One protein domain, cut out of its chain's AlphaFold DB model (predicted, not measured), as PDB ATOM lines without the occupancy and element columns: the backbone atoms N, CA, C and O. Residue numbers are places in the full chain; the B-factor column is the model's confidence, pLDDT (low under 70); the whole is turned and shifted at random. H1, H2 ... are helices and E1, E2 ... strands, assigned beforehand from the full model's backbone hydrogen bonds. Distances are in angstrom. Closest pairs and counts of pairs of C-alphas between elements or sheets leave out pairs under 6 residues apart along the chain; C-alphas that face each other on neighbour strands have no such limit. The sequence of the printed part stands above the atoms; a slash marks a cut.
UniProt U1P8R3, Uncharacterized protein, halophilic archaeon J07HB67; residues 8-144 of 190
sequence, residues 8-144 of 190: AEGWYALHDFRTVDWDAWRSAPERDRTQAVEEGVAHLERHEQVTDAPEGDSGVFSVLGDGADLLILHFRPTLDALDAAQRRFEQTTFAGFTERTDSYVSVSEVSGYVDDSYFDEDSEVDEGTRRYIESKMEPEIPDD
ATOM      1  N   ALA A   8      25.068  50.938 -12.111       91.50
ATOM      2  CA  ALA A   8      26.153  50.097 -12.576       91.50
ATOM      3  C   ALA A   8      26.170  48.862 -11.674       91.50
ATOM      4  O   ALA A   8      26.089  48.988 -10.450       91.50
ATOM      5  N   GLU A   9      26.215  47.685 -12.286       94.88
ATOM      6  CA  GLU A   9      26.075  46.396 -11.613       94.88
ATOM      7  C   GLU A   9      27.324  45.547 -11.840       94.88
ATOM      8  O   GLU A   9      27.818  45.457 -12.966       94.88
ATOM      9  N   GLY A  10      27.828  44.929 -10.773       96.12
ATOM     10  CA  GLY A  10      29.018  44.087 -10.820       96.12
ATOM     11  C   GLY A  10      28.729  42.629 -10.476       96.12
ATOM     12  O   GLY A  10      27.834  42.000 -11.042       96.12
ATOM     13  N   TRP A  11      29.511  42.061  -9.559       97.88
ATOM     14  CA  TRP A  11      29.346  40.679  -9.123       97.88
ATOM     15  C   TRP A  11      28.035  40.442  -8.365       97.88
ATOM     16  O   TRP A  11      27.587  41.232  -7.532       97.88
ATOM     17  N   TYR A  12      27.443  39.277  -8.608       98.38
ATOM     18  CA  TYR A  12      26.351  38.748  -7.806       98.38
ATOM     19  C   TYR A  12      26.873  38.310  -6.442       98.38
ATOM     20  O   TYR A  12      27.965  37.753  -6.342       98.38
ATOM     21  N   ALA A  13      26.057  38.479  -5.407       98.44
ATOM     22  CA  ALA A  13      26.356  38.059  -4.048       98.44
ATOM     23  C   ALA A  13      25.354  37.008  -3.557       98.44
ATOM     24  O   ALA A  13      24.150  37.133  -3.795       98.44
ATOM     25  N   LEU A  14      25.842  36.010  -2.823       98.62
ATOM     26  CA  LEU A  14      25.037  35.069  -2.048       98.62
ATOM     27  C   LEU A  14      25.475  35.119  -0.587       98.62
ATOM     28  O   LEU A  14      26.614  34.785  -0.275       98.62
ATOM     29  N   HIS A  15      24.543  35.477   0.291       98.69
ATOM     30  CA  HIS A  15      24.651  35.266   1.730       98.69
ATOM     31  C   HIS A  15      23.923  33.963   2.059       98.69
ATOM     32  O   HIS A  15      22.709  33.889   1.862       98.69
ATOM     33  N   ASP A  16      24.640  32.942   2.517       98.56
ATOM     34  CA  ASP A  16      24.086  31.644   2.916       98.56
ATOM     35  C   ASP A  16      24.253  31.459   4.431       98.56
ATOM     36  O   ASP A  16      25.371  31.317   4.932       98.56
ATOM     37  N   PHE A  17      23.140  31.517   5.166       98.75
ATOM     38  CA  PHE A  17      23.120  31.419   6.624       98.75
ATOM     39  C   PHE A  17      22.800  29.991   7.062       98.75
ATOM     40  O   PHE A  17      21.797  29.404   6.646       98.75
ATOM     41  N   ARG A  18      23.644  29.437   7.936       98.56
ATOM     42  CA  ARG A  18      23.586  28.036   8.362       98.56
ATOM     43  C   ARG A  18      23.594  27.917   9.880       98.56
ATOM     44  O   ARG A  18      24.394  28.573  10.542       98.56
ATOM     45  N   THR A  19      22.774  27.030  10.431       98.56
ATOM     46  CA  THR A  19      22.924  26.507  11.800       98.56
ATOM     47  C   THR A  19      23.574  25.135  11.768       98.56
ATOM     48  O   THR A  19      23.399  24.389  10.807       98.56
ATOM     49  N   VAL A  20      24.296  24.780  12.823       98.19
ATOM     50  CA  VAL A  20      24.888  23.457  13.019       98.19
ATOM     51  C   VAL A  20      23.940  22.607  13.863       98.19
ATOM     52  O   VAL A  20      23.568  22.984  14.975       98.19
ATOM     53  N   ASP A  21      23.591  21.415  13.377       98.12
ATOM     54  CA  ASP A  21      22.924  20.406  14.198       98.12
ATOM     55  C   ASP A  21      23.944  19.802  15.175       98.12
ATOM     56  O   ASP A  21      24.617  18.798  14.916       98.12
ATOM     57  N   TRP A  22      24.076  20.450  16.333       97.75
ATOM     58  CA  TRP A  22      24.999  20.036  17.384       97.75
ATOM     59  C   TRP A  22      24.660  18.668  17.986       97.75
ATOM     60  O   TRP A  22      25.550  18.012  18.533       97.75
ATOM     61  N   ASP A  23      23.408  18.216  17.914       98.06
ATOM     62  CA  ASP A  23      23.010  16.906  18.429       98.06
ATOM     63  C   ASP A  23      23.409  15.793  17.460       98.06
ATOM     64  O   ASP A  23      24.024  14.805  17.891       98.06
ATOM     65  N   ALA A  24      23.173  15.980  16.159       98.00
ATOM     66  CA  ALA A  24      23.697  15.096  15.120       98.00
ATOM     67  C   ALA A  24      25.230  15.075  15.139       98.00
ATOM     68  O   ALA A  24      25.828  13.995  15.162       98.00
ATOM     69  N   TRP A  25      25.872  16.244  15.238       98.19
ATOM     70  CA  TRP A  25      27.329  16.363  15.323       98.19
ATOM     71  C   TRP A  25      27.900  15.591  16.514       98.19
ATOM     72  O   TRP A  25      28.840  14.814  16.369       98.19
ATOM     73  N   ARG A  26      27.336  15.768  17.715       98.31
ATOM     74  CA  ARG A  26      27.817  15.080  18.926       98.31
ATOM     75  C   ARG A  26      27.565  13.575  18.897       98.31
ATOM     76  O   ARG A  26      28.331  12.838  19.517       98.31
ATOM     77  N   SER A  27      26.523  13.134  18.198       98.12
ATOM     78  CA  SER A  27      26.154  11.720  18.075       98.12
ATOM     79  C   SER A  27      26.952  10.977  16.998       98.12
ATOM     80  O   SER A  27      27.004   9.746  17.021       98.12
ATOM     81  N   ALA A  28      27.574  11.698  16.062       98.19
ATOM     82  CA  ALA A  28      28.337  11.107  14.972       98.19
ATOM     83  C   ALA A  28      29.648  10.443  15.449       98.19
ATOM     84  O   ALA A  28      30.304  10.937  16.376       98.19
ATOM     85  N   PRO A  29      30.078   9.342  14.800       98.19
ATOM     86  CA  PRO A  29      31.399   8.761  15.004       98.19
ATOM     87  C   PRO A  29      32.518   9.792  14.829       98.19
ATOM     88  O   PRO A  29      32.465  10.648  13.950       98.19
ATOM     89  N   GLU A  30      33.586   9.671  15.622       98.00
ATOM     90  CA  GLU A  30      34.738  10.580  15.543       98.00
ATOM     91  C   GLU A  30      35.316  10.670  14.128       98.00
ATOM     92  O   GLU A  30      35.589  11.768  13.659       98.00
ATOM     93  N   ARG A  31      35.404   9.533  13.430       97.56
ATOM     94  CA  ARG A  31      35.847   9.465  12.036       97.56
ATOM     95  C   ARG A  31      35.035  10.381  11.115       97.56
ATOM     96  O   ARG A  31      35.628  11.060  10.285       97.56
ATOM     97  N   ASP A  32      33.714  10.390  11.265       96.75
ATOM     98  CA  ASP A  32      32.815  11.142  10.388       96.75
ATOM     99  C   ASP A  32      32.929  12.642  10.676       96.75
ATOM    100  O   ASP A  32      32.961  13.448   9.751       96.75
ATOM    101  N   ARG A  33      33.098  13.018  11.950       98.31
ATOM    102  CA  ARG A  33      33.381  14.407  12.347       98.31
ATOM    103  C   ARG A  33      34.723  14.889  11.807       98.31
ATOM    104  O   ARG A  33      34.791  15.988  11.274       98.31
ATOM    105  N   THR A  34      35.782  14.082  11.915       98.12
ATOM    106  CA  THR A  34      37.104  14.430  11.369       98.12
ATOM    107  C   THR A  34      37.034  14.627   9.860       98.12
ATOM    108  O   THR A  34      37.477  15.661   9.370       98.12
ATOM    109  N   GLN A  35      36.406  13.693   9.137       97.19
ATOM    110  CA  GLN A  35      36.209  13.816   7.691       97.19
ATOM    111  C   GLN A  35      35.386  15.063   7.336       97.19
ATOM    112  O   GLN A  35      35.748  15.785   6.412       97.19
ATOM    113  N   ALA A  36      34.318  15.351   8.083       98.25
ATOM    114  CA  ALA A  36      33.507  16.545   7.883       98.25
ATOM    115  C   ALA A  36      34.312  17.835   8.066       98.25
ATOM    116  O   ALA A  36      34.229  18.710   7.209       98.25
ATOM    117  N   VAL A  37      35.119  17.953   9.127       98.12
ATOM    118  CA  VAL A  37      35.981  19.134   9.314       98.12
ATOM    119  C   VAL A  37      36.989  19.255   8.173       98.12
ATOM    120  O   VAL A  37      37.105  20.328   7.594       98.12
ATOM    121  N   GLU A  38      37.697  18.178   7.827       98.06
ATOM    122  CA  GLU A  38      38.721  18.206   6.774       98.06
ATOM    123  C   GLU A  38      38.133  18.590   5.407       98.06
ATOM    124  O   GLU A  38      38.649  19.487   4.740       98.06
ATOM    125  N   GLU A  39      37.031  17.955   4.998       97.25
ATOM    126  CA  GLU A  39      36.349  18.266   3.737       97.25
ATOM    127  C   GLU A  39      35.725  19.662   3.744       97.25
ATOM    128  O   GLU A  39      35.803  20.362   2.735       97.25
ATOM    129  N   GLY A  40      35.113  20.067   4.859       97.31
ATOM    130  CA  GLY A  40      34.485  21.375   5.019       97.31
ATOM    131  C   GLY A  40      35.504  22.507   4.935       97.31
ATOM    132  O   GLY A  40      35.331  23.421   4.134       97.31
ATOM    133  N   VAL A  41      36.610  22.413   5.679       97.94
ATOM    134  CA  VAL A  41      37.701  23.401   5.629       97.94
ATOM    135  C   VAL A  41      38.294  23.467   4.224       97.94
ATOM    136  O   VAL A  41      38.315  24.537   3.624       97.94
ATOM    137  N   ALA A  42      38.657  22.325   3.633       97.31
ATOM    138  CA  ALA A  42      39.196  22.300   2.272       97.31
ATOM    139  C   ALA A  42      38.185  22.785   1.216       97.31
ATOM    140  O   ALA A  42      38.565  23.206   0.120       97.31
ATOM    141  N   HIS A  43      36.880  22.675   1.481       97.06
ATOM    142  CA  HIS A  43      35.841  23.259   0.643       97.06
ATOM    143  C   HIS A  43      35.848  24.781   0.729       97.06
ATOM    144  O   HIS A  43      35.909  25.432  -0.315       97.06
ATOM    145  N   LEU A  44      35.808  25.330   1.940       96.69
ATOM    146  CA  LEU A  44      35.723  26.768   2.184       96.69
ATOM    147  C   LEU A  44      37.009  27.485   1.747       96.69
ATOM    148  O   LEU A  44      36.924  28.414   0.951       96.69
ATOM    149  N   GLU A  45      38.189  26.961   2.096       97.00
ATOM    150  CA  GLU A  45      39.490  27.511   1.671       97.00
ATOM    151  C   GLU A  45      39.617  27.598   0.141       97.00
ATOM    152  O   GLU A  45      40.178  28.551  -0.391       97.00
ATOM    153  N   ARG A  46      39.066  26.625  -0.599       96.75
ATOM    154  CA  ARG A  46      39.057  26.652  -2.072       96.75
ATOM    155  C   ARG A  46      38.290  27.857  -2.618       96.75
ATOM    156  O   ARG A  46      38.709  28.403  -3.638       96.75
ATOM    157  N   HIS A  47      37.180  28.216  -1.972       96.69
ATOM    158  CA  HIS A  47      36.315  29.322  -2.383       96.69
ATOM    159  C   HIS A  47      36.861  30.675  -1.913       96.69
ATOM    160  O   HIS A  47      36.724  31.643  -2.657       96.69
ATOM    161  N   GLU A  48      37.504  30.747  -0.742       95.12
ATOM    162  CA  GLU A  48      38.241  31.944  -0.285       95.12
ATOM    163  C   GLU A  48      39.456  32.225  -1.179       95.12
ATOM    164  O   GLU A  48      39.727  33.358  -1.541       95.12
ATOM    165  N   GLN A  49      40.152  31.183  -1.641       95.62
ATOM    166  CA  GLN A  49      41.221  31.314  -2.642       95.62
ATOM    167  C   GLN A  49      40.686  31.473  -4.075       95.62
ATOM    168  O   GLN A  49      41.477  31.541  -5.017       95.62
ATOM    169  N   VAL A  50      39.358  31.450  -4.254       95.12
ATOM    170  CA  VAL A  50      38.650  31.595  -5.540       95.12
ATOM    171  C   VAL A  50      39.168  30.626  -6.610       95.12
ATOM    172  O   VAL A  50      39.146  30.880  -7.806       95.12
ATOM    173  N   THR A  51      39.626  29.444  -6.203       94.69
ATOM    174  CA  THR A  51      40.130  28.425  -7.145       94.69
ATOM    175  C   THR A  51      39.000  27.625  -7.806       94.69
ATOM    176  O   THR A  51      39.249  26.764  -8.653       94.69
ATOM    177  N   ASP A  52      37.748  27.894  -7.425       90.69
ATOM    178  CA  ASP A  52      36.531  27.306  -7.988       90.69
ATOM    179  C   ASP A  52      35.908  28.132  -9.134       90.69
ATOM    180  O   ASP A  52      34.971  27.657  -9.784       90.69
ATOM    181  N   ALA A  53      36.415  29.344  -9.379       92.19
ATOM    182  CA  ALA A  53      35.894  30.326 -10.331       92.19
ATOM    183  C   ALA A  53      37.050  31.115 -10.993       92.19
ATOM    184  O   ALA A  53      38.178  31.047 -10.518       92.19
ATOM    185  N   PRO A  54      36.825  31.830 -12.115       89.62
ATOM    186  CA  PRO A  54      37.867  32.673 -12.713       89.62
ATOM    187  C   PRO A  54      38.179  33.923 -11.877       89.62
ATOM    188  O   PRO A  54      39.312  34.389 -11.880       89.62
ATOM    189  N   GLU A  55      37.167  34.450 -11.192       95.44
ATOM    190  CA  GLU A  55      37.211  35.649 -10.361       95.44
ATOM    191  C   GLU A  55      36.009  35.625  -9.400       95.44
ATOM    192  O   GLU A  55      35.082  34.811  -9.552       95.44
ATOM    193  N   GLY A  56      36.035  36.497  -8.401       96.50
ATOM    194  CA  GLY A  56      35.080  36.526  -7.303       96.50
ATOM    195  C   GLY A  56      35.788  36.709  -5.971       96.50
ATOM    196  O   GLY A  56      36.998  36.902  -5.929       96.50
ATOM    197  N   ASP A  57      35.025  36.572  -4.894       97.31
ATOM    198  CA  ASP A  57      35.568  36.474  -3.543       97.31
ATOM    199  C   ASP A  57      34.645  35.646  -2.641       97.31
ATOM    200  O   ASP A  57      33.456  35.481  -2.942       97.31
ATOM    201  N   SER A  58      35.163  35.068  -1.563       97.50
ATOM    202  CA  SER A  58      34.347  34.390  -0.554       97.50
ATOM    203  C   SER A  58      34.883  34.609   0.847       97.50
ATOM    204  O   SER A  58      36.080  34.754   1.038       97.50
ATOM    205  N   GLY A  59      33.993  34.549   1.831       96.38
ATOM    206  CA  GLY A  59      34.369  34.605   3.237       96.38
ATOM    207  C   GLY A  59      33.403  33.817   4.105       96.38
ATOM    208  O   GLY A  59      32.231  33.633   3.753       96.38
ATOM    209  N   VAL A  60      33.898  33.349   5.247       96.75
ATOM    210  CA  VAL A  60      33.115  32.592   6.225       96.75
ATOM    211  C   VAL A  60      33.172  33.283   7.575       96.75
ATOM    212  O   VAL A  60      34.244  33.566   8.101       96.75
ATOM    213  N   PHE A  61      32.007  33.513   8.172       97.31
ATOM    214  CA  PHE A  61      31.885  34.222   9.440       97.31
ATOM    215  C   PHE A  61      31.052  33.420  10.431       97.31
ATOM    216  O   PHE A  61      30.038  32.827  10.065       97.31
ATOM    217  N   SER A  62      31.436  33.444  11.708       97.12
ATOM    218  CA  SER A  62      30.557  32.991  12.787       97.12
ATOM    219  C   SER A  62      29.470  34.030  13.049       97.12
ATOM    220  O   SER A  62      29.776  35.218  13.188       97.12
ATOM    221  N   VAL A  63      28.222  33.593  13.182       97.88
ATOM    222  CA  VAL A  63      27.083  34.469  13.478       97.88
ATOM    223  C   VAL A  63      26.714  34.350  14.956       97.88
ATOM    224  O   VAL A  63      26.719  33.269  15.535       97.88
ATOM    225  N   LEU A  64      26.436  35.487  15.598       96.25
ATOM    226  CA  LEU A  64      26.031  35.536  17.003       96.25
ATOM    227  C   LEU A  64      24.506  35.436  17.139       96.25
ATOM    228  O   LEU A  64      23.767  36.076  16.393       96.25
ATOM    229  N   GLY A  65      24.049  34.732  18.176       95.06
ATOM    230  CA  GLY A  65      22.627  34.570  18.491       95.06
ATOM    231  C   GLY A  65      22.085  33.219  18.036       95.06
ATOM    232  O   GLY A  65      22.832  32.253  17.953       95.06
ATOM    233  N   ASP A  66      20.777  33.144  17.805       91.25
ATOM    234  CA  ASP A  66      20.058  31.907  17.473       91.25
ATOM    235  C   ASP A  66      19.596  31.819  16.007       91.25
ATOM    236  O   ASP A  66      19.051  30.798  15.597       91.25
ATOM    237  N   GLY A  67      19.805  32.871  15.206       94.00
ATOM    238  CA  GLY A  67      19.357  32.908  13.807       94.00
ATOM    239  C   GLY A  67      20.237  32.113  12.834       94.00
ATOM    240  O   GLY A  67      19.745  31.608  11.823       94.00
ATOM    241  N   ALA A  68      21.532  32.011  13.127       98.25
ATOM    242  CA  ALA A  68      22.516  31.228  12.386       98.25
ATOM    243  C   ALA A  68      23.765  31.027  13.255       98.25
ATOM    244  O   ALA A  68      24.022  31.830  14.150       98.25
ATOM    245  N   ASP A  69      24.555  30.003  12.943       98.38
ATOM    246  CA  ASP A  69      25.897  29.794  13.494       98.38
ATOM    247  C   ASP A  69      26.984  30.260  12.513       98.38
ATOM    248  O   ASP A  69      28.044  30.725  12.930       98.38
ATOM    249  N   LEU A  70      26.725  30.152  11.205       98.06
ATOM    250  CA  LEU A  70      27.656  30.486  10.129       98.06
ATOM    251  C   LEU A  70      26.980  31.345   9.054       98.06
ATOM    252  O   LEU A  70      25.821  31.124   8.703       98.06
ATOM    253  N   LEU A  71      27.745  32.276   8.491       98.38
ATOM    254  CA  LEU A  71      27.477  32.943   7.222       98.38
ATOM    255  C   LEU A  71      28.573  32.537   6.241       98.38
ATOM    256  O   LEU A  71      29.748  32.798   6.493       98.38
ATOM    257  N   ILE A  72      28.179  31.941   5.121       98.25
ATOM    258  CA  ILE A  72      29.042  31.735   3.960       98.25
ATOM    259  C   ILE A  72      28.657  32.797   2.928       98.25
ATOM    260  O   ILE A  72      27.526  32.817   2.436       98.25
ATOM    261  N   LEU A  73      29.580  33.710   2.640       98.19
ATOM    262  CA  LEU A  73      29.400  34.798   1.685       98.19
ATOM    263  C   LEU A  73      30.190  34.496   0.415       98.19
ATOM    264  O   LEU A  73      31.380  34.201   0.481       98.19
ATOM    265  N   HIS A  74      29.539  34.609  -0.739       98.25
ATOM    266  CA  HIS A  74      30.184  34.519  -2.047       98.25
ATOM    267  C   HIS A  74      29.855  35.743  -2.894       98.25
ATOM    268  O   HIS A  74      28.681  36.073  -3.038       98.25
ATOM    269  N   PHE A  75      30.863  36.326  -3.538       98.25
ATOM    270  CA  PHE A  75      30.720  37.209  -4.693       98.25
ATOM    271  C   PHE A  75      31.198  36.491  -5.955       98.25
ATOM    272  O   PHE A  75      32.288  35.916  -5.963       98.25
ATOM    273  N   ARG A  76      30.393  36.476  -7.020       97.94
ATOM    274  CA  ARG A  76      30.750  35.848  -8.302       97.94
ATOM    275  C   ARG A  76      30.201  36.637  -9.499       97.94
ATOM    276  O   ARG A  76      29.111  37.196  -9.403       97.94
ATOM    277  N   PRO A  77      30.848  36.576 -10.677       97.06
ATOM    278  CA  PRO A  77      30.376  37.270 -11.885       97.06
ATOM    279  C   PRO A  77      29.043  36.772 -12.441       97.06
ATOM    280  O   PRO A  77      28.400  37.455 -13.232       97.06
ATOM    281  N   THR A  78      28.629  35.552 -12.088       97.50
ATOM    282  CA  THR A  78      27.412  34.937 -12.630       97.50
ATOM    283  C   THR A  78      26.607  34.236 -11.546       97.50
ATOM    284  O   THR A  78      27.160  33.638 -10.621       97.50
ATOM    285  N   LEU A  79      25.281  34.243 -11.707       98.12
ATOM    286  CA  LEU A  79      24.372  33.449 -10.878       98.12
ATOM    287  C   LEU A  79      24.667  31.947 -10.976       98.12
ATOM    288  O   LEU A  79      24.542  31.245  -9.978       98.12
ATOM    289  N   ASP A  80      25.108  31.462 -12.140       97.94
ATOM    290  CA  ASP A  80      25.495  30.060 -12.326       97.94
ATOM    291  C   ASP A  80      26.702  29.683 -11.456       97.94
ATOM    292  O   ASP A  80      26.743  28.592 -10.888       97.94
ATOM    293  N   ALA A  81      27.674  30.588 -11.294       97.62
ATOM    294  CA  ALA A  81      28.804  30.370 -10.395       97.62
ATOM    295  C   ALA A  81      28.369  30.346  -8.919       97.62
ATOM    296  O   ALA A  81      28.863  29.504  -8.165       97.62
ATOM    297  N   LEU A  82      27.412  31.192  -8.514       98.00
ATOM    298  CA  LEU A  82      26.815  31.131  -7.170       98.00
ATOM    299  C   LEU A  82      26.015  29.841  -6.944       98.00
ATOM    300  O   LEU A  82      26.132  29.220  -5.887       98.00
ATOM    301  N   ASP A  83      25.213  29.412  -7.923       97.94
ATOM    302  CA  ASP A  83      24.478  28.141  -7.873       97.94
ATOM    303  C   ASP A  83      25.441  26.953  -7.749       97.94
ATOM    304  O   ASP A  83      25.245  26.057  -6.925       97.94
ATOM    305  N   ALA A  84      26.538  26.976  -8.502       97.06
ATOM    306  CA  ALA A  84      27.547  25.940  -8.423       97.06
ATOM    307  C   ALA A  84      28.251  25.921  -7.053       97.06
ATOM    308  O   ALA A  84      28.433  24.837  -6.498       97.06
ATOM    309  N   ALA A  85      28.606  27.080  -6.488       96.62
ATOM    310  CA  ALA A  85      29.209  27.180  -5.155       96.62
ATOM    311  C   ALA A  85      28.282  26.603  -4.069       96.62
ATOM    312  O   ALA A  85      28.660  25.644  -3.390       96.62
ATOM    313  N   GLN A  86      27.025  27.070  -3.996       96.38
ATOM    314  CA  GLN A  86      26.074  26.586  -2.983       96.38
ATOM    315  C   GLN A  86      25.796  25.079  -3.120       96.38
ATOM    316  O   GLN A  86      25.760  24.358  -2.128       96.38
ATOM    317  N   ARG A  87      25.651  24.551  -4.347       97.25
ATOM    318  CA  ARG A  87      25.377  23.117  -4.560       97.25
ATOM    319  C   ARG A  87      26.581  22.235  -4.274       97.25
ATOM    320  O   ARG A  87      26.398  21.065  -3.938       97.25
ATOM    321  N   ARG A  88      27.802  22.743  -4.456       96.88
ATOM    322  CA  ARG A  88      29.024  22.018  -4.088       96.88
ATOM    323  C   ARG A  88      29.175  21.926  -2.576       96.88
ATOM    324  O   ARG A  88      29.671  20.904  -2.111       96.88
ATOM    325  N   PHE A  89      28.742  22.939  -1.823       97.75
ATOM    326  CA  PHE A  89      28.741  22.874  -0.360       97.75
ATOM    327  C   PHE A  89      27.883  21.704   0.135       97.75
ATOM    328  O   PHE A  89      28.371  20.882   0.908       97.75
ATOM    329  N   GLU A  90      26.676  21.531  -0.422       97.44
ATOM    330  CA  GLU A  90      25.757  20.422  -0.088       97.44
ATOM    331  C   GLU A  90      26.324  19.013  -0.345       97.44
ATOM    332  O   GLU A  90      25.767  18.021   0.119       97.44
ATOM    333  N   GLN A  91      27.413  18.895  -1.109       96.56
ATOM    334  CA  GLN A  91      28.073  17.614  -1.386       96.56
ATOM    335  C   GLN A  91      29.145  17.259  -0.350       96.56
ATOM    336  O   GLN A  91      29.695  16.159  -0.401       96.56
ATOM    337  N   THR A  92      29.469  18.174   0.564       97.50
ATOM    338  CA  THR A  92      30.441  17.931   1.632       97.50
ATOM    339  C   THR A  92      29.813  17.139   2.772       97.50
ATOM    340  O   THR A  92      28.623  17.272   3.063       97.50
ATOM    341  N   THR A  93      30.626  16.360   3.491       97.50
ATOM    342  CA  THR A  93      30.155  15.703   4.720       97.50
ATOM    343  C   THR A  93      29.750  16.736   5.784       97.50
ATOM    344  O   THR A  93      28.808  16.503   6.540       97.50
ATOM    345  N   PHE A  94      30.410  17.901   5.819       98.12
ATOM    346  CA  PHE A  94      30.082  18.984   6.750       98.12
ATOM    347  C   PHE A  94      28.673  19.540   6.551       98.12
ATOM    348  O   PHE A  94      27.965  19.730   7.537       98.12
ATOM    349  N   ALA A  95      28.237  19.727   5.302       97.56
ATOM    350  CA  ALA A  95      26.897  20.233   5.020       97.56
ATOM    351  C   ALA A  95      25.793  19.344   5.609       97.56
ATOM    352  O   ALA A  95      24.769  19.866   6.039       97.56
ATOM    353  N   GLY A  96      26.030  18.032   5.735       97.62
ATOM    354  CA  GLY A  96      25.109  17.100   6.393       97.62
ATOM    355  C   GLY A  96      24.895  17.346   7.893       97.62
ATOM    356  O   GLY A  96      23.955  16.800   8.462       97.62
ATOM    357  N   PHE A  97      25.736  18.166   8.529       98.31
ATOM    358  CA  PHE A  97      25.582  18.632   9.913       98.31
ATOM    359  C   PHE A  97      25.083  20.071  10.004       98.31
ATOM    360  O   PHE A  97      25.089  20.652  11.089       98.31
ATOM    361  N   THR A  98      24.682  20.664   8.883       98.19
ATOM    362  CA  THR A  98      24.194  22.038   8.837       98.19
ATOM    363  C   THR A  98      22.803  22.105   8.239       98.19
ATOM    364  O   THR A  98      22.452  21.329   7.353       98.19
ATOM    365  N   GLU A  99      22.031  23.090   8.669       97.62
ATOM    366  CA  GLU A  99      20.748  23.435   8.073       97.62
ATOM    367  C   GLU A  99      20.794  24.887   7.611       97.62
ATOM    368  O   GLU A  99      21.293  25.755   8.324       97.62
ATOM    369  N   ARG A 100      20.282  25.167   6.409       97.50
ATOM    370  CA  ARG A 100      20.156  26.542   5.918       97.50
ATOM    371  C   ARG A 100      18.953  27.212   6.566       97.50
ATOM    372  O   ARG A 100      17.823  26.780   6.331       97.50
ATOM    373  N   THR A 101      19.194  28.271   7.329       97.50
ATOM    374  CA  THR A 101      18.143  29.028   8.019       97.50
ATOM    375  C   THR A 101      17.633  30.200   7.197       97.50
ATOM    376  O   THR A 101      16.434  30.472   7.210       97.50
ATOM    377  N   ASP A 102      18.515  30.857   6.447       97.81
ATOM    378  CA  ASP A 102      18.164  31.986   5.588       97.81
ATOM    379  C   ASP A 102      19.138  32.106   4.406       97.81
ATOM    380  O   ASP A 102      20.205  31.487   4.377       97.81
ATOM    381  N   SER A 103      18.769  32.904   3.410       98.06
ATOM    382  CA  SER A 103      19.661  33.268   2.316       98.06
ATOM    383  C   SER A 103      19.278  34.602   1.694       98.06
ATOM    384  O   SER A 103      18.096  34.935   1.603       98.06
ATOM    385  N   TYR A 104      20.265  35.322   1.170       98.62
ATOM    386  CA  TYR A 104      20.025  36.550   0.422       98.62
ATOM    387  C   TYR A 104      20.874  36.609  -0.844       98.62
ATOM    388  O   TYR A 104      22.100  36.522  -0.780       98.62
ATOM    389  N   VAL A 105      20.209  36.769  -1.991       98.56
ATOM    390  CA  VAL A 105      20.851  36.928  -3.301       98.56
ATOM    391  C   VAL A 105      20.715  38.376  -3.747       98.56
ATOM    392  O   VAL A 105      19.611  38.925  -3.750       98.56
ATOM    393  N   SER A 106      21.828  38.984  -4.138       98.44
ATOM    394  CA  SER A 106      21.886  40.368  -4.615       98.44
ATOM    395  C   SER A 106      22.955  40.540  -5.695       98.44
ATOM    396  O   SER A 106      23.587  39.573  -6.109       98.44
ATOM    397  N   VAL A 107      23.146  41.770  -6.161       97.88
ATOM    398  CA  VAL A 107      24.249  42.186  -7.034       97.88
ATOM    399  C   VAL A 107      24.885  43.430  -6.422       97.88
ATOM    400  O   VAL A 107      24.181  44.209  -5.773       97.88
ATOM    401  N   SER A 108      26.203  43.584  -6.538       96.25
ATOM    402  CA  SER A 108      26.863  44.840  -6.187       96.25
ATOM    403  C   SER A 108      26.341  45.948  -7.100       96.25
ATOM    404  O   SER A 108      26.181  45.757  -8.304       96.25
ATOM    405  N   GLU A 109      26.025  47.097  -6.512       94.19
ATOM    406  CA  GLU A 109      25.349  48.185  -7.210       94.19
ATOM    407  C   GLU A 109      26.011  49.515  -6.858       94.19
ATOM    408  O   GLU A 109      26.164  49.859  -5.682       94.19
ATOM    409  N   VAL A 110      26.342  50.295  -7.884       90.62
ATOM    410  CA  VAL A 110      26.654  51.717  -7.745       90.62
ATOM    411  C   VAL A 110      25.558  52.516  -8.432       90.62
ATOM    412  O   VAL A 110      25.367  52.436  -9.646       90.62
ATOM    413  N   SER A 111      24.813  53.291  -7.648       86.94
ATOM    414  CA  SER A 111      23.734  54.125  -8.175       86.94
ATOM    415  C   SER A 111      24.263  55.409  -8.810       86.94
ATOM    416  O   SER A 111      25.204  56.011  -8.286       86.94
ATOM    417  N   GLY A 112      23.542  55.918  -9.808       80.50
ATOM    418  CA  GLY A 112      23.780  57.221 -10.434       80.50
ATOM    419  C   GLY A 112      23.719  58.431  -9.504       80.50
ATOM    420  O   GLY A 112      24.095  59.501  -9.933       80.50
ATOM    421  N   TYR A 113      23.317  58.287  -8.236       78.56
ATOM    422  CA  TYR A 113      23.424  59.370  -7.246       78.56
ATOM    423  C   TYR A 113      24.863  59.660  -6.792       78.56
ATOM    424  O   TYR A 113      25.092  60.657  -6.111       78.56
ATOM    425  N   VAL A 114      25.804  58.747  -7.055       71.88
ATOM    426  CA  VAL A 114      27.213  58.910  -6.665       71.88
ATOM    427  C   VAL A 114      27.926  59.827  -7.649       71.88
ATOM    428  O   VAL A 114      28.592  60.767  -7.223       71.88
ATOM    429  N   ASP A 115      27.778  59.534  -8.938       71.88
ATOM    430  CA  ASP A 115      28.260  60.374 -10.024       71.88
ATOM    431  C   ASP A 115      27.470  60.076 -11.306       71.88
ATOM    432  O   ASP A 115      27.661  59.050 -11.966       71.88
ATOM    433  N   ASP A 116      26.560  60.979 -11.642       72.00
ATOM    434  CA  ASP A 116      25.706  60.925 -12.824       72.00
ATOM    435  C   ASP A 116      26.545  60.909 -14.117       72.00
ATOM    436  O   ASP A 116      26.142  60.303 -15.111       72.00
ATOM    437  N   SER A 117      27.743  61.514 -14.098       73.00
ATOM    438  CA  SER A 117      28.638  61.587 -15.261       73.00
ATOM    439  C   SER A 117      29.179  60.223 -15.679       73.00
ATOM    440  O   SER A 117      29.545  60.044 -16.837       73.00
ATOM    441  N   TYR A 118      29.174  59.231 -14.776       76.88
ATOM    442  CA  TYR A 118      29.545  57.856 -15.115       76.88
ATOM    443  C   TYR A 118      28.595  57.211 -16.123       76.88
ATOM    444  O   TYR A 118      28.998  56.337 -16.891       76.88
ATOM    445  N   PHE A 119      27.339  57.646 -16.130       80.19
ATOM    446  CA  PHE A 119      26.293  57.094 -16.983       80.19
ATOM    447  C   PHE A 119      26.047  57.920 -18.249       80.19
ATOM    448  O   PHE A 119      25.234  57.522 -19.084       80.19
ATOM    449  N   ASP A 120      26.746  59.046 -18.394       80.06
ATOM    450  CA  ASP A 120      26.674  59.919 -19.558       80.06
ATOM    451  C   ASP A 120      27.863  59.654 -20.494       80.06
ATOM    452  O   ASP A 120      29.013  59.957 -20.178       80.06
ATOM    453  N   GLU A 121      27.578  59.082 -21.667       70.12
ATOM    454  CA  GLU A 121      28.587  58.721 -22.675       70.12
ATOM    455  C   GLU A 121      29.366  59.936 -23.213       70.12
ATOM    456  O   GLU A 121      30.493  59.775 -23.691       70.12
ATOM    457  N   ASP A 122      28.790  61.140 -23.122       76.88
ATOM    458  CA  ASP A 122      29.409  62.391 -23.568       76.88
ATOM    459  C   ASP A 122      30.207  63.098 -22.449       76.88
ATOM    460  O   ASP A 122      30.834  64.137 -22.693       76.88
ATOM    461  N   SER A 123      30.216  62.544 -21.232       77.88
ATOM    462  CA  SER A 123      30.895  63.112 -20.067       77.88
ATOM    463  C   SER A 123      32.275  62.491 -19.804       77.88
ATOM    464  O   SER A 123      32.498  61.285 -19.906       77.88
ATOM    465  N   GLU A 124      33.243  63.326 -19.412       76.50
ATOM    466  CA  GLU A 124      34.568  62.863 -18.986       76.50
ATOM    467  C   GLU A 124      34.560  62.489 -17.497       76.50
ATOM    468  O   GLU A 124      34.654  63.355 -16.628       76.50
ATOM    469  N   VAL A 125      34.512  61.189 -17.197       78.56
ATOM    470  CA  VAL A 125      34.680  60.687 -15.822       78.56
ATOM    471  C   VAL A 125      36.160  60.641 -15.466       78.56
ATOM    472  O   VAL A 125      36.954  59.972 -16.150       78.56
ATOM    473  N   ASP A 126      36.531  61.288 -14.362       84.00
ATOM    474  CA  ASP A 126      37.899  61.241 -13.869       84.00
ATOM    475  C   ASP A 126      38.321  59.808 -13.498       84.00
ATOM    476  O   ASP A 126      37.526  58.936 -13.139       84.00
ATOM    477  N   GLU A 127      39.615  59.535 -13.623       84.50
ATOM    478  CA  GLU A 127      40.158  58.192 -13.426       84.50
ATOM    479  C   GLU A 127      40.002  57.686 -11.978       84.50
ATOM    480  O   GLU A 127      39.889  56.483 -11.748       84.50
ATOM    481  N   GLY A 128      39.993  58.589 -10.992       84.62
ATOM    482  CA  GLY A 128      39.770  58.257  -9.588       84.62
ATOM    483  C   GLY A 128      38.347  57.773  -9.337       84.62
ATOM    484  O   GLY A 128      38.175  56.705  -8.750       84.62
ATOM    485  N   THR A 129      37.355  58.507  -9.835       82.94
ATOM    486  CA  THR A 129      35.939  58.125  -9.743       82.94
ATOM    487  C   THR A 129      35.666  56.812 -10.461       82.94
ATOM    488  O   THR A 129      35.036  55.925  -9.891       82.94
ATOM    489  N   ARG A 130      36.225  56.616 -11.661       84.44
ATOM    490  CA  ARG A 130      36.099  55.340 -12.382       84.44
ATOM    491  C   ARG A 130      36.628  54.156 -11.568       84.44
ATOM    492  O   ARG A 130      35.894  53.197 -11.366       84.44
ATOM    493  N   ARG A 131      37.850  54.256 -11.028       85.56
ATOM    494  CA  ARG A 131      38.424  53.204 -10.167       85.56
ATOM    495  C   ARG A 131      37.596  52.956  -8.910       85.56
ATOM    496  O   ARG A 131      37.468  51.815  -8.482       85.56
ATOM    497  N   TYR A 132      37.051  54.015  -8.308       84.81
ATOM    498  CA  TYR A 132      36.157  53.879  -7.161       84.81
ATOM    499  C   TYR A 132      34.923  53.050  -7.531       84.81
ATOM    500  O   TYR A 132      34.643  52.067  -6.851       84.81
ATOM    501  N   ILE A 133      34.245  53.387  -8.630       86.31
ATOM    502  CA  ILE A 133      33.051  52.673  -9.101       86.31
ATOM    503  C   ILE A 133      33.382  51.211  -9.426       86.31
ATOM    504  O   ILE A 133      32.707  50.313  -8.933       86.31
ATOM    505  N   GLU A 134      34.459  50.963 -10.171       86.56
ATOM    506  CA  GLU A 134      34.910  49.609 -10.525       86.56
ATOM    507  C   GLU A 134      35.210  48.764  -9.276       86.56
ATOM    508  O   GLU A 134      34.701  47.652  -9.153       86.56
ATOM    509  N   SER A 135      35.914  49.314  -8.278       88.38
ATOM    510  CA  SER A 135      36.193  48.588  -7.023       88.38
ATOM    511  C   SER A 135      34.946  48.252  -6.194       88.38
ATOM    512  O   SER A 135      34.987  47.371  -5.340       88.38
ATOM    513  N   LYS A 136      33.829  48.958  -6.413       89.88
ATOM    514  CA  LYS A 136      32.536  48.644  -5.782       89.88
ATOM    515  C   LYS A 136      31.745  47.597  -6.547       89.88
ATOM    516  O   LYS A 136      30.953  46.881  -5.939       89.88
ATOM    517  N   MET A 137      31.957  47.510  -7.854       92.50
ATOM    518  CA  MET A 137      31.343  46.501  -8.713       92.50
ATOM    519  C   MET A 137      31.964  45.124  -8.453       92.50
ATOM    520  O   MET A 137      31.251  44.122  -8.386       92.50
ATOM    521  N   GLU A 138      33.272  45.078  -8.221       94.00
ATOM    522  CA  GLU A 138      34.039  43.847  -8.006       94.00
ATOM    523  C   GLU A 138      34.699  43.884  -6.617       94.00
ATOM    524  O   GLU A 138      35.906  44.106  -6.507       94.00
ATOM    525  N   PRO A 139      33.908  43.771  -5.531       91.50
ATOM    526  CA  PRO A 139      34.421  43.968  -4.185       91.50
ATOM    527  C   PRO A 139      35.276  42.787  -3.721       91.50
ATOM    528  O   PRO A 139      34.900  41.627  -3.892       91.50
ATOM    529  N   GLU A 140      36.364  43.111  -3.028       91.19
ATOM    530  CA  GLU A 140      37.100  42.183  -2.171       91.19
ATOM    531  C   GLU A 140      36.537  42.259  -0.742       91.19
ATOM    532  O   GLU A 140      36.226  43.343  -0.232       91.19
ATOM    533  N   ILE A 141      36.395  41.110  -0.089       92.62
ATOM    534  CA  ILE A 141      36.026  40.963   1.313       92.62
ATOM    535  C   ILE A 141      37.265  41.324   2.143       92.62
ATOM    536  O   ILE A 141      38.287  40.641   2.061       92.62
ATOM    537  N   PRO A 142      37.210  42.393   2.952       89.00
ATOM    538  CA  PRO A 142      38.340  42.774   3.785       89.00
ATOM    539  C   PRO A 142      38.657  41.700   4.832       89.00
ATOM    540  O   PRO A 142      37.745  41.079   5.379       89.00
ATOM    541  N   ASP A 143      39.938  41.568   5.186       85.19
ATOM    542  CA  ASP A 143      40.403  40.783   6.343       85.19
ATOM    543  C   ASP A 143      40.115  41.540   7.658       85.19
ATOM    544  O   ASP A 143      41.012  41.954   8.398       85.19
ATOM    545  N   ASP A 144      38.830  41.822   7.884       83.62
ATOM    546  CA  ASP A 144      38.293  42.444   9.089       83.62
ATOM    547  C   ASP A 144      37.756  41.375  10.050       83.62
ATOM    548  O   ASP A 144      37.268  40.317   9.661       83.62
TER     549      ASP A 144
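AT A GLANCE: This is residues 8 to 144 of the 190 residues of an uncharacterized protein of halophilic archaeon J07HB67 (UniProt U1P8R3). A long, twisted antiparallel sheet runs along a rod-shaped domain: E1 and E4 form a long ribbon, and the shorter hairpin E2 and E3 is added along E1. H3 and the last part of H2 pack over one face of the sheet, H5 packs over the ribbon near the start of E1, and H1 and H4 lie toward the two far ends of the rod. The printed part has 137 residues with five named helices and four named strands, in the chain order E1 H1 H2 E2 E3 H3 E4 H4 H5; the sheet's order is E2 E3 E1 E4, and the class is mixed. The whole is loose, with a radius of gyration of the C-alphas of 18.5 A and spans of 66 by 30 by 26 A.

IN THESE COORDINATES: E1, residues 8 to 20, begins with C-alpha 8 at (26.153, 50.097, -12.576) and is 37.0 A long. E4, residues 98 to 111, is 36.3 A long and bends by 58 degrees at residue 101. E3 is residues 70 to 76, 19.4 A, and E2 is residues 57 to 62, 17.4 A. H2, residues 30 to 48, is 26.8 A long and begins with C-alpha 30 at (34.738, 10.580, 15.543). H3 is residues 79 to 89, 15.5 A; H1 is residues 22 to 27, 8.4 A; H4 is residues 116 to 119, 5.7 A. H5, residues 127 to 137, is 15.4 A long and ends with C-alpha 137 at (31.343, 46.501, -8.713).

HOW THE PARTS SIT: E1 and E4 are antiparallel at 164 degrees, with N 13 and O 106 2.8 A apart, within hydrogen-bond range. E3 and E1 are antiparallel at 157 degrees, with N 14 and O 74 at 2.8 A. The hairpin E2 and E3 has N 71 and O 61 at 2.8 A. Two split strand-helix-strand units, each of two strands that run the same way in the sheet and are not neighbours, with helices between them along the chain, have right-handed crossovers: E1, H1 H2, E2, with E3 between the two strands in the sheet, and E3, H3, E4, with E1 between the two strands in the sheet. H3 is over E3 and E1 at a height over the sheet of 9.6 A; its closest C-alphas to E3 are those of Leu 82 and Arg 76, 6.2 A. H2, on the same face, is over E2, with the C-alphas of Glu 48 and Ser 58 closest at 4.6 A. H2 and H3 are close but not clearly touching, His 43 to Phe 89 at 7.2 A between C-alphas, at a shallow tilt of 20 degrees, opposite ways. H5 is over E1 at a height over the sheet of 9.3 A; the closest C-alphas are those of Gly 10 and Met 137, 4.0 A. H1 and H4 are not on the sheet, H4 only just, with 4 pairs of C-alphas within 10 A. In H1, H3 and H5 every O i to N i+4 pair is within hydrogen-bond range, in H2 14 of 15, and H4 is too short for such a pair.

THE WHOLE: The C-alphas farthest apart, those of Pro 29 and Asp 122, are 66.1 A apart. The printed part has no cut, and no link is long. The mean pLDDT of the printed part is 93.5; no printed residue is under 70, and H4 has a mean of 76.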